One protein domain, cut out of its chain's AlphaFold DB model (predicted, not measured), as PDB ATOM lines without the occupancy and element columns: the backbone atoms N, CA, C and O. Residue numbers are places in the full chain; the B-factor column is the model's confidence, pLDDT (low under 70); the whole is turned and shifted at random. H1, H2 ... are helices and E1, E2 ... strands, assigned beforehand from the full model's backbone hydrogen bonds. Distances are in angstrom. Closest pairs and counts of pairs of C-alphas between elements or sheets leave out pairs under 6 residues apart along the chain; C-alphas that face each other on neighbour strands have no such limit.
ATOM      1  N   ALA A 224       1.932 -26.613 -10.058       85.06
ATOM      2  CA  ALA A 224       3.129 -26.645 -10.881       85.06
ATOM      3  C   ALA A 224       4.369 -26.441  -9.998       85.06
ATOM      4  O   ALA A 224       4.446 -25.460  -9.261       85.06
ATOM      5  N   THR A 225       5.339 -27.345 -10.081       91.12
ATOM      6  CA  THR A 225       6.662 -27.174  -9.459       91.12
ATOM      7  C   THR A 225       7.698 -26.949 -10.554       91.12
ATOM      8  O   THR A 225       7.603 -27.539 -11.630       91.12
ATOM      9  N   LEU A 226       8.655 -26.051 -10.318       94.31
ATOM     10  CA  LEU A 226       9.754 -25.759 -11.237       94.31
ATOM     11  C   LEU A 226      11.064 -26.124 -10.540       94.31
ATOM     12  O   LEU A 226      11.350 -25.600  -9.470       94.31
ATOM     13  N   SER A 227      11.845 -27.010 -11.152       94.00
ATOM     14  CA  SER A 227      13.183 -27.371 -10.688       94.00
ATOM     15  C   SER A 227      14.195 -27.000 -11.762       94.00
ATOM     16  O   SER A 227      14.050 -27.420 -12.908       94.00
ATOM     17  N   CYS A 228      15.199 -26.200 -11.408       95.88
ATOM     18  CA  CYS A 228      16.295 -25.849 -12.302       95.88
ATOM     19  C   CYS A 228      17.604 -26.431 -11.770       95.88
ATOM     20  O   CYS A 228      17.892 -26.336 -10.581       95.88
ATOM     21  N   SER A 229      18.403 -27.016 -12.656       93.81
ATOM     22  CA  SER A 229      19.699 -27.612 -12.335       93.81
ATOM     23  C   SER A 229      20.712 -27.293 -13.428       93.81
ATOM     24  O   SER A 229      20.368 -27.217 -14.610       93.81
ATOM     25  N   MET A 230      21.965 -27.086 -13.036       93.00
ATOM     26  CA  MET A 230      23.079 -26.935 -13.969       93.00
ATOM     27  C   MET A 230      23.595 -28.333 -14.317       93.00
ATOM     28  O   MET A 230      24.301 -28.940 -13.519       93.00
ATOM     29  N   GLN A 231      23.181 -28.870 -15.467       88.44
ATOM     30  CA  GLN A 231      23.591 -30.210 -15.926       88.44
ATOM     31  C   GLN A 231      24.973 -30.198 -16.591       88.44
ATOM     32  O   GLN A 231      25.663 -31.212 -16.615       88.44
ATOM     33  N   HIS A 232      25.382 -29.045 -17.120       89.62
ATOM     34  CA  HIS A 232      26.693 -28.813 -17.708       89.62
ATOM     35  C   HIS A 232      27.148 -27.389 -17.352       89.62
ATOM     36  O   HIS A 232      26.311 -26.481 -17.324       89.62
ATOM     37  N   PRO A 233      28.445 -27.144 -17.082       89.00
ATOM     38  CA  PRO A 233      28.948 -25.790 -16.871       89.00
ATOM     39  C   PRO A 233      28.554 -24.869 -18.032       89.00
ATOM     40  O   PRO A 233      28.845 -25.153 -19.191       89.00
ATOM     41  N   GLY A 234      27.856 -23.772 -17.744       87.12
ATOM     42  CA  GLY A 234      27.399 -22.849 -18.784       87.12
ATOM     43  C   GLY A 234      26.021 -23.158 -19.383       87.12
ATOM     44  O   GLY A 234      25.598 -22.434 -20.283       87.12
ATOM     45  N   SER A 235      25.294 -24.172 -18.901       90.88
ATOM     46  CA  SER A 235      23.890 -24.401 -19.261       90.88
ATOM     47  C   SER A 235      23.019 -24.719 -18.045       90.88
ATOM     48  O   SER A 235      23.432 -25.363 -17.083       90.88
ATOM     49  N   ILE A 236      21.780 -24.237 -18.074       94.50
ATOM     50  CA  ILE A 236      20.773 -24.491 -17.048       94.50
ATOM     51  C   ILE A 236      19.593 -25.213 -17.683       94.50
ATOM     52  O   ILE A 236      19.013 -24.751 -18.671       94.50
ATOM     53  N   CYS A 237      19.233 -26.344 -17.088       97.25
ATOM     54  CA  CYS A 237      18.044 -27.094 -17.443       97.25
ATOM     55  C   CYS A 237      16.958 -26.829 -16.402       97.25
ATOM     56  O   CYS A 237      17.180 -27.049 -15.213       97.25
ATOM     57  N   CYS A 238      15.785 -26.383 -16.836       97.50
ATOM     58  CA  CYS A 238      14.629 -26.143 -15.980       97.50
ATOM     59  C   CYS A 238      13.475 -27.062 -16.383       97.50
ATOM     60  O   CYS A 238      12.987 -26.974 -17.513       97.50
ATOM     61  N   THR A 239      13.024 -27.900 -15.451       97.75
ATOM     62  CA  THR A 239      11.893 -28.816 -15.612       97.75
ATOM     63  C   THR A 239      10.695 -28.321 -14.810       97.75
ATOM     64  O   THR A 239      10.761 -28.181 -13.588       97.75
ATOM     65  N   LYS A 240       9.580 -28.076 -15.499       97.38
ATOM     66  CA  LYS A 240       8.271 -27.787 -14.911       97.38
ATOM     67  C   LYS A 240       7.459 -29.075 -14.840       97.38
ATOM     68  O   LYS A 240       7.215 -29.697 -15.867       97.38
ATOM     69  N   LEU A 241       7.013 -29.444 -13.647       96.00
ATOM     70  CA  LEU A 241       6.136 -30.582 -13.386       96.00
ATOM     71  C   LEU A 241       4.735 -30.072 -13.045       96.00
ATOM     72  O   LEU A 241       4.593 -29.211 -12.178       96.00
ATOM     73  N   SER A 242       3.704 -30.646 -13.659       95.19
ATOM     74  CA  SER A 242       2.307 -30.491 -13.245       95.19
ATOM     75  C   SER A 242       1.630 -31.851 -13.128       95.19
ATOM     76  O   SER A 242       1.833 -32.718 -13.975       95.19
ATOM     77  N   SER A 243       0.801 -32.025 -12.101       93.81
ATOM     78  CA  SER A 243      -0.017 -33.221 -11.905       93.81
ATOM     79  C   SER A 243      -1.470 -32.824 -11.680       93.81
ATOM     80  O   SER A 243      -1.759 -31.909 -10.906       93.81
ATOM     81  N   THR A 244      -2.376 -33.507 -12.370       93.31
ATOM     82  CA  THR A 244      -3.823 -33.333 -12.241       93.31
ATOM     83  C   THR A 244      -4.476 -34.697 -12.104       93.31
ATOM     84  O   THR A 244      -4.293 -35.565 -12.955       93.31
ATOM     85  N   VAL A 245      -5.253 -34.882 -11.041       91.56
ATOM     86  CA  VAL A 245      -6.080 -36.076 -10.853       91.56
ATOM     87  C   VAL A 245      -7.477 -35.752 -11.363       91.56
ATOM     88  O   VAL A 245      -8.021 -34.694 -11.044       91.56
ATOM     89  N   ASP A 246      -8.032 -36.641 -12.179       91.56
ATOM     90  CA  ASP A 246      -9.406 -36.529 -12.655       91.56
ATOM     91  C   ASP A 246     -10.381 -36.495 -11.461       91.56
ATOM     92  O   ASP A 246     -10.149 -37.218 -10.485       91.56
ATOM     93  N   PRO A 247     -11.478 -35.714 -11.490       88.62
ATOM     94  CA  PRO A 247     -12.415 -35.648 -10.370       88.62
ATOM     95  C   PRO A 247     -13.016 -36.999  -9.957       88.62
ATOM     96  O   PRO A 247     -13.394 -37.154  -8.798       88.62
ATOM     97  N   SER A 248     -13.088 -37.984 -10.862       89.31
ATOM     98  CA  SER A 248     -13.537 -39.341 -10.511       89.31
ATOM     99  C   SER A 248     -12.478 -40.162  -9.761       89.31
ATOM    100  O   SER A 248     -12.794 -41.211  -9.202       89.31
ATOM    101  N   GLY A 249     -11.217 -39.721  -9.771       86.62
ATOM    102  CA  GLY A 249     -10.068 -40.465  -9.259       86.62
ATOM    103  C   GLY A 249      -9.620 -41.628 -10.150       86.62
ATOM    104  O   GLY A 249      -8.673 -42.324  -9.792       86.62
ATOM    105  N   ALA A 250     -10.264 -41.850 -11.302       87.31
ATOM    106  CA  ALA A 250      -9.941 -42.959 -12.201       87.31
ATOM    107  C   ALA A 250      -8.664 -42.731 -13.026       87.31
ATOM    108  O   ALA A 250      -8.080 -43.689 -13.531       87.31
ATOM    109  N   ALA A 251      -8.231 -41.477 -13.174       89.00
ATOM    110  CA  ALA A 251      -7.059 -41.118 -13.957       89.00
ATOM    111  C   ALA A 251      -6.216 -40.043 -13.263       89.00
ATOM    112  O   ALA A 251      -6.727 -39.159 -12.574       89.00
ATOM    113  N   CYS A 252      -4.908 -40.110 -13.486       92.25
ATOM    114  CA  CYS A 252      -3.949 -39.084 -13.103       92.25
ATOM    115  C   CYS A 252      -3.124 -38.718 -14.337       92.25
ATOM    116  O   CYS A 252      -2.560 -39.594 -14.991       92.25
ATOM    117  N   THR A 253      -3.059 -37.429 -14.657       93.19
ATOM    118  CA  THR A 253      -2.206 -36.892 -15.716       93.19
ATOM    119  C   THR A 253      -1.008 -36.208 -15.080       93.19
ATOM    120  O   THR A 253      -1.154 -35.340 -14.220       93.19
ATOM    121  N   ILE A 254       0.184 -36.602 -15.515       94.31
ATOM    122  CA  ILE A 254       1.450 -35.990 -15.121       94.31
ATOM    123  C   ILE A 254       2.085 -35.417 -16.387       94.31
ATOM    124  O   ILE A 254       2.189 -36.107 -17.399       94.31
ATOM    125  N   SER A 255       2.501 -34.156 -16.338       95.88
ATOM    126  CA  SER A 255       3.193 -33.489 -17.440       95.88
ATOM    127  C   SER A 255       4.509 -32.917 -16.938       95.88
ATOM    128  O   SER A 255       4.533 -32.185 -15.948       95.88
ATOM    129  N   LEU A 256       5.597 -33.249 -17.630       96.19
ATOM    130  CA  LEU A 256       6.916 -32.674 -17.408       96.19
ATOM    131  C   LEU A 256       7.334 -31.906 -18.659       96.19
ATOM    132  O   LEU A 256       7.264 -32.431 -19.767       96.19
ATOM    133  N   HIS A 257       7.766 -30.666 -18.475       96.88
ATOM    134  CA  HIS A 257       8.257 -29.808 -19.541       96.88
ATOM    135  C   HIS A 257       9.648 -29.300 -19.186       96.88
ATOM    136  O   HIS A 257       9.795 -28.521 -18.243       96.88
ATOM    137  N   THR A 258      10.653 -29.706 -19.957       97.81
ATOM    138  CA  THR A 258      12.049 -29.344 -19.709       97.81
ATOM    139  C   THR A 258      12.569 -28.396 -20.775       97.81
ATOM    140  O   THR A 258      12.345 -28.589 -21.964       97.81
ATOM    141  N   THR A 259      13.292 -27.372 -20.335       97.25
ATOM    142  CA  THR A 259      14.026 -26.437 -21.193       97.25
ATOM    143  C   THR A 259      15.498 -26.488 -20.824       97.25
ATOM    144  O   THR A 259      15.806 -26.589 -19.640       97.25
ATOM    145  N   ALA A 260      16.391 -26.410 -21.807       96.31
ATOM    146  CA  ALA A 260      17.818 -26.194 -21.597       96.31
ATOM    147  C   ALA A 260      18.204 -24.879 -22.273       96.31
ATOM    148  O   ALA A 260      17.816 -24.630 -23.413       96.31
ATOM    149  N   ARG A 261      18.938 -24.029 -21.559       93.25
ATOM    150  CA  ARG A 261      19.453 -22.763 -22.089       93.25
ATOM    151  C   ARG A 261      20.876 -22.539 -21.607       93.25
ATOM    152  O   ARG A 261      21.214 -22.934 -20.492       93.25
ATOM    153  N   CYS A 262      21.692 -21.882 -22.414       90.50
ATOM    154  CA  CYS A 262      23.016 -21.449 -21.985       90.50
ATOM    155  C   CYS A 262      22.899 -20.323 -20.940       90.50
ATOM    156  O   CYS A 262      21.941 -19.552 -20.961       90.50
ATOM    157  N   THR A 263      23.836 -20.256 -19.992       86.19
ATOM    158  CA  THR A 263      23.828 -19.281 -18.882       86.19
ATOM    159  C   THR A 263      24.763 -18.095 -19.091       86.19
ATOM    160  O   THR A 263      24.734 -17.179 -18.277       86.19
ATOM    161  N   ALA A 264      25.630 -18.127 -20.105       76.81
ATOM    162  CA  ALA A 264      26.511 -17.001 -20.410       76.81
ATOM    163  C   ALA A 264      25.771 -15.926 -21.229       76.81
ATOM    164  O   ALA A 264      24.759 -16.214 -21.864       76.81
ATOM    165  N   GLU A 274      25.961 -26.939 -29.369       90.56
ATOM    166  CA  GLU A 274      25.078 -27.070 -30.525       90.56
ATOM    167  C   GLU A 274      23.622 -27.340 -30.084       90.56
ATOM    168  O   GLU A 274      23.371 -27.856 -28.982       90.56
ATOM    169  N   PRO A 275      22.612 -27.025 -30.918       91.38
ATOM    170  CA  PRO A 275      21.210 -27.297 -30.599       91.38
ATOM    171  C   PRO A 275      20.916 -28.765 -30.245       91.38
ATOM    172  O   PRO A 275      20.073 -29.024 -29.378       91.38
ATOM    173  N   GLU A 276      21.592 -29.735 -30.873       93.69
ATOM    174  CA  GLU A 276      21.466 -31.154 -30.511       93.69
ATOM    175  C   GLU A 276      21.969 -31.446 -29.091       93.69
ATOM    176  O   GLU A 276      21.359 -32.241 -28.373       93.69
ATOM    177  N   GLU A 277      23.035 -30.780 -28.654       93.94
ATOM    178  CA  GLU A 277      23.611 -30.964 -27.320       93.94
ATOM    179  C   GLU A 277      22.690 -30.375 -26.247       93.94
ATOM    180  O   GLU A 277      22.419 -31.019 -25.232       93.94
ATOM    181  N   LEU A 278      22.100 -29.201 -26.503       93.50
ATOM    182  CA  LEU A 278      21.058 -28.634 -25.639       93.50
ATOM    183  C   LEU A 278      19.832 -29.552 -25.546       93.50
ATOM    184  O   LEU A 278      19.263 -29.714 -24.463       93.50
ATOM    185  N   ARG A 279      19.439 -30.202 -26.650       95.75
ATOM    186  CA  ARG A 279      18.357 -31.200 -26.647       95.75
ATOM    187  C   ARG A 279      18.719 -32.416 -25.792       95.75
ATOM    188  O   ARG A 279      17.880 -32.865 -25.011       95.75
ATOM    189  N   ALA A 280      19.943 -32.930 -25.906       95.19
ATOM    190  CA  ALA A 280      20.420 -34.051 -25.097       95.19
ATOM    191  C   ALA A 280      20.441 -33.702 -23.598       95.19
ATOM    192  O   ALA A 280      19.940 -34.472 -22.776       95.19
ATOM    193  N   LEU A 281      20.923 -32.506 -23.242       95.56
ATOM    194  CA  LEU A 281      20.912 -32.002 -21.865       95.56
ATOM    195  C   LEU A 281      19.489 -31.833 -21.317       95.56
ATOM    196  O   LEU A 281      19.226 -32.191 -20.166       95.56
ATOM    197  N   ALA A 282      18.553 -31.331 -22.128       96.31
ATOM    198  CA  ALA A 282      17.145 -31.233 -21.750       96.31
ATOM    199  C   ALA A 282      16.519 -32.619 -21.516       96.31
ATOM    200  O   ALA A 282      15.815 -32.811 -20.525       96.31
ATOM    201  N   ALA A 283      16.796 -33.598 -22.383       96.44
ATOM    202  CA  ALA A 283      16.312 -34.969 -22.221       96.44
ATOM    203  C   ALA A 283      16.889 -35.634 -20.960       96.44
ATOM    204  O   ALA A 283      16.153 -36.266 -20.203       96.44
ATOM    205  N   HIS A 284      18.179 -35.437 -20.680       95.44
ATOM    206  CA  HIS A 284      18.804 -35.952 -19.465       95.44
ATOM    207  C   HIS A 284      18.186 -35.337 -18.198       95.44
ATOM    208  O   HIS A 284      17.786 -36.056 -17.281       95.44
ATOM    209  N   ALA A 285      18.003 -34.012 -18.180       94.69
ATOM    210  CA  ALA A 285      17.319 -33.319 -17.088       94.69
ATOM    211  C   ALA A 285      15.859 -33.770 -16.915       94.69
ATOM    212  O   ALA A 285      15.363 -33.833 -15.788       94.69
ATOM    213  N   LEU A 286      15.162 -34.098 -18.010       96.12
ATOM    214  CA  LEU A 286      13.810 -34.653 -17.972       96.12
ATOM    215  C   LEU A 286      13.788 -36.028 -17.290       96.12
ATOM    216  O   LEU A 286      12.952 -36.246 -16.416       96.12
ATOM    217  N   VAL A 287      14.720 -36.925 -17.635       94.00
ATOM    218  CA  VAL A 287      14.851 -38.247 -16.992       94.00
ATOM    219  C   VAL A 287      15.142 -38.096 -15.498       94.00
ATOM    220  O   VAL A 287      14.465 -38.717 -14.681       94.00
ATOM    221  N   GLY A 288      16.085 -37.225 -15.123       92.31
ATOM    222  CA  GLY A 288      16.406 -36.963 -13.715       92.31
ATOM    223  C   GLY A 288      15.220 -36.403 -12.922       92.31
ATOM    224  O   GLY A 288      14.941 -36.852 -11.806       92.31
ATOM    225  N   ALA A 289      14.466 -35.470 -13.512       92.69
ATOM    226  CA  ALA A 289      13.262 -34.912 -12.900       92.69
ATOM    227  C   ALA A 289      12.131 -35.946 -12.782       92.69
ATOM    228  O   ALA A 289      11.476 -36.014 -11.742       92.69
ATOM    229  N   ALA A 290      11.921 -36.778 -13.808       92.38
ATOM    230  CA  ALA A 290      10.941 -37.860 -13.778       92.38
ATOM    231  C   ALA A 290      11.292 -38.908 -12.712       92.38
ATOM    232  O   ALA A 290      10.413 -39.342 -11.968       92.38
ATOM    233  N   HIS A 291      12.572 -39.266 -12.587       90.31
ATOM    234  CA  HIS A 291      13.049 -40.183 -11.558       90.31
ATOM    235  C   HIS A 291      12.839 -39.616 -10.149       90.31
ATOM    236  O   HIS A 291      12.231 -40.276  -9.310       90.31
ATOM    237  N   SER A 292      13.245 -38.364  -9.918       89.94
ATOM    238  CA  SER A 292      13.065 -37.683  -8.627       89.94
ATOM    239  C   SER A 292      11.585 -37.562  -8.250       89.94
ATOM    240  O   SER A 292      11.204 -37.809  -7.107       89.94
ATOM    241  N   PHE A 293      10.726 -37.225  -9.220       91.81
ATOM    242  CA  PHE A 293       9.281 -37.199  -9.014       91.81
ATOM    243  C   PHE A 293       8.733 -38.587  -8.676       91.81
ATOM    244  O   PHE A 293       7.955 -38.711  -7.736       91.81
ATOM    245  N   SER A 294       9.149 -39.627  -9.403       89.62
ATOM    246  CA  SER A 294       8.733 -41.008  -9.141       89.62
ATOM    247  C   SER A 294       9.116 -41.457  -7.729       89.62
ATOM    248  O   SER A 294       8.273 -41.990  -7.007       89.62
ATOM    249  N   GLN A 295      10.346 -41.171  -7.290       88.38
ATOM    250  CA  GLN A 295      10.808 -41.467  -5.931       88.38
ATOM    251  C   GLN A 295       9.979 -40.731  -4.876       88.38
ATOM    252  O   GLN A 295       9.482 -41.361  -3.942       88.38
ATOM    253  N   ALA A 296       9.768 -39.423  -5.048       89.44
ATOM    254  CA  ALA A 296       8.970 -38.620  -4.126       89.44
ATOM    255  C   ALA A 296       7.507 -39.091  -4.070       89.44
ATOM    256  O   ALA A 296       6.962 -39.286  -2.986       89.44
ATOM    257  N   ALA A 297       6.885 -39.347  -5.223       90.38
ATOM    258  CA  ALA A 297       5.517 -39.847  -5.313       90.38
ATOM    259  C   ALA A 297       5.382 -41.241  -4.686       90.38
ATOM    260  O   ALA A 297       4.405 -41.514  -3.991       90.38
ATOM    261  N   THR A 298       6.378 -42.106  -4.881       87.88
ATOM    262  CA  THR A 298       6.426 -43.443  -4.283       87.88
ATOM    263  C   THR A 298       6.615 -43.373  -2.769       87.88
ATOM    264  O   THR A 298       5.942 -44.097  -2.039       87.88
ATOM    265  N   ALA A 299       7.486 -42.496  -2.268       86.75
ATOM    266  CA  ALA A 299       7.663 -42.261  -0.835       86.75
ATOM    267  C   ALA A 299       6.380 -41.711  -0.187       86.75
ATOM    268  O   ALA A 299       5.923 -42.237   0.830       86.75
ATOM    269  N   ASP A 300       5.736 -40.725  -0.817       89.25
ATOM    270  CA  ASP A 300       4.444 -40.184  -0.384       89.25
ATOM    271  C   ASP A 300       3.348 -41.254  -0.394       89.25
ATOM    272  O   ASP A 300       2.555 -41.354   0.546       89.25
ATOM    273  N   TYR A 301       3.305 -42.076  -1.442       87.31
ATOM    274  CA  TYR A 301       2.356 -43.174  -1.545       87.31
ATOM    275  C   TYR A 301       2.589 -44.218  -0.453       87.31
ATOM    276  O   TYR A 301       1.640 -44.575   0.239       87.31
ATOM    277  N   ARG A 302       3.839 -44.641  -0.220       85.25
ATOM    278  CA  ARG A 302       4.215 -45.547   0.879       85.25
ATOM    279  C   ARG A 302       3.819 -44.979   2.237       85.25
ATOM    280  O   ARG A 302       3.274 -45.711   3.054       85.25
ATOM    281  N   LYS A 303       4.007 -43.676   2.460       86.75
ATOM    282  CA  LYS A 303       3.583 -43.000   3.693       86.75
ATOM    283  C   LYS A 303       2.065 -43.045   3.888       86.75
ATOM    284  O   LYS A 303       1.607 -43.234   5.010       86.75
ATOM    285  N   ARG A 304       1.280 -42.897   2.814       85.94
ATOM    286  CA  ARG A 304      -0.196 -42.989   2.852       85.94
ATOM    287  C   ARG A 304      -0.706 -44.422   2.978       85.94
ATOM    288  O   ARG A 304      -1.722 -44.648   3.621       85.94
ATOM    289  N   LEU A 305      -0.012 -45.360   2.343       82.31
ATOM    290  CA  LEU A 305      -0.265 -46.791   2.429       82.31
ATOM    291  C   LEU A 305       0.278 -47.418   3.712       82.31
ATOM    292  O   LEU A 305       0.019 -48.594   3.965       82.31
ATOM    293  N   GLY A 306       1.067 -46.681   4.489       81.62
ATOM    294  CA  GLY A 306       1.574 -47.151   5.762       81.62
ATOM    295  C   GLY A 306       0.437 -47.712   6.620       81.62
ATOM    296  O   GLY A 306      -0.728 -47.333   6.437       81.62
TER     297      GLY A 306
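This is residues 224 to 264 and 274 to 306 of the 713 residues of the protein "Phosphatidylinositol kinase" of Chlorella sorokiniana (UniProt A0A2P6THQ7). A twisted sheet of three antiparallel strands has one long helix, H1, packed on one face, and its other face is bare. Residues 275 to 293 of H1 cover the sheet, while residues 294 to 306, of which 294 to 305 belong to H1, stick out past it; residues 246 to 251, the tip of the hairpin E2 and E3, stick out as well. The printed part has 74 residues, with three named strands and then one named helix along the chain, E1 E2 E3 H1; the sheet's order is E1 - E2 - E3, and the class is mixed, helices and strands. The whole is loose, with a radius of gyration of the C-alphas of 14.9 A, and elongated, spanning 45 by 24 by 17 A.

E1 is residues 225 to 232, 21.7 A from first to last C-alpha, and C-alpha 225 is at (6.662, -27.174, -9.459). E2 is residues 235 to 245, 33.2 A long. E3 is residues 252 to 262, 33.4 A long, and C-alpha 262 is at (23.016, -21.449, -21.985). H1 is residues 275 to 305, 44.0 A long, and C-alpha 305 is at (-0.265, -46.791, 2.429).

E1, E2 and E3 form a meander, each strand the antiparallel neighbour of the one before. E1 and E2 are a hairpin, their directions 153 degrees apart, with N 229 and O 237 within hydrogen-bond range at 2.8 A. E2 and E3 are a hairpin too, at 168 degrees, with N 240 and O 257 at 2.8 A and N 253 and O 244 at 2.8 A. E1 and E3 are the edge strands, and E2 is the inner strand. H1 is on the sheet, in two layers, a helix on one face of a sheet. Its closest C-alphas to E3 are those of Ala 260 and Ala 282, 5.1 A apart. To E2 the closest are those of Cys 237 and Ala 282, 6.0 A, and to E1 those of Gln 231 and Leu 281, 6.8 A. In H1 every O i to N i+4 pair is within hydrogen-bond range.

The two C-alphas farthest apart are those of Glu 274 and Gly 306, 47.7 A. Without the stretches that stand free, the body has 55 residues and spans 38 by 17 by 15 A. Residues 265 to 273 are cut out, and C-alphas 264 and 274 are 14.3 A apart across the cut, which lies in the link from E3 to H1. Of the links that are printed whole, E1 to E2 is tight and E2 to E3 is short. The mean pLDDT of the printed part is 91.7, and no printed residue is under 70.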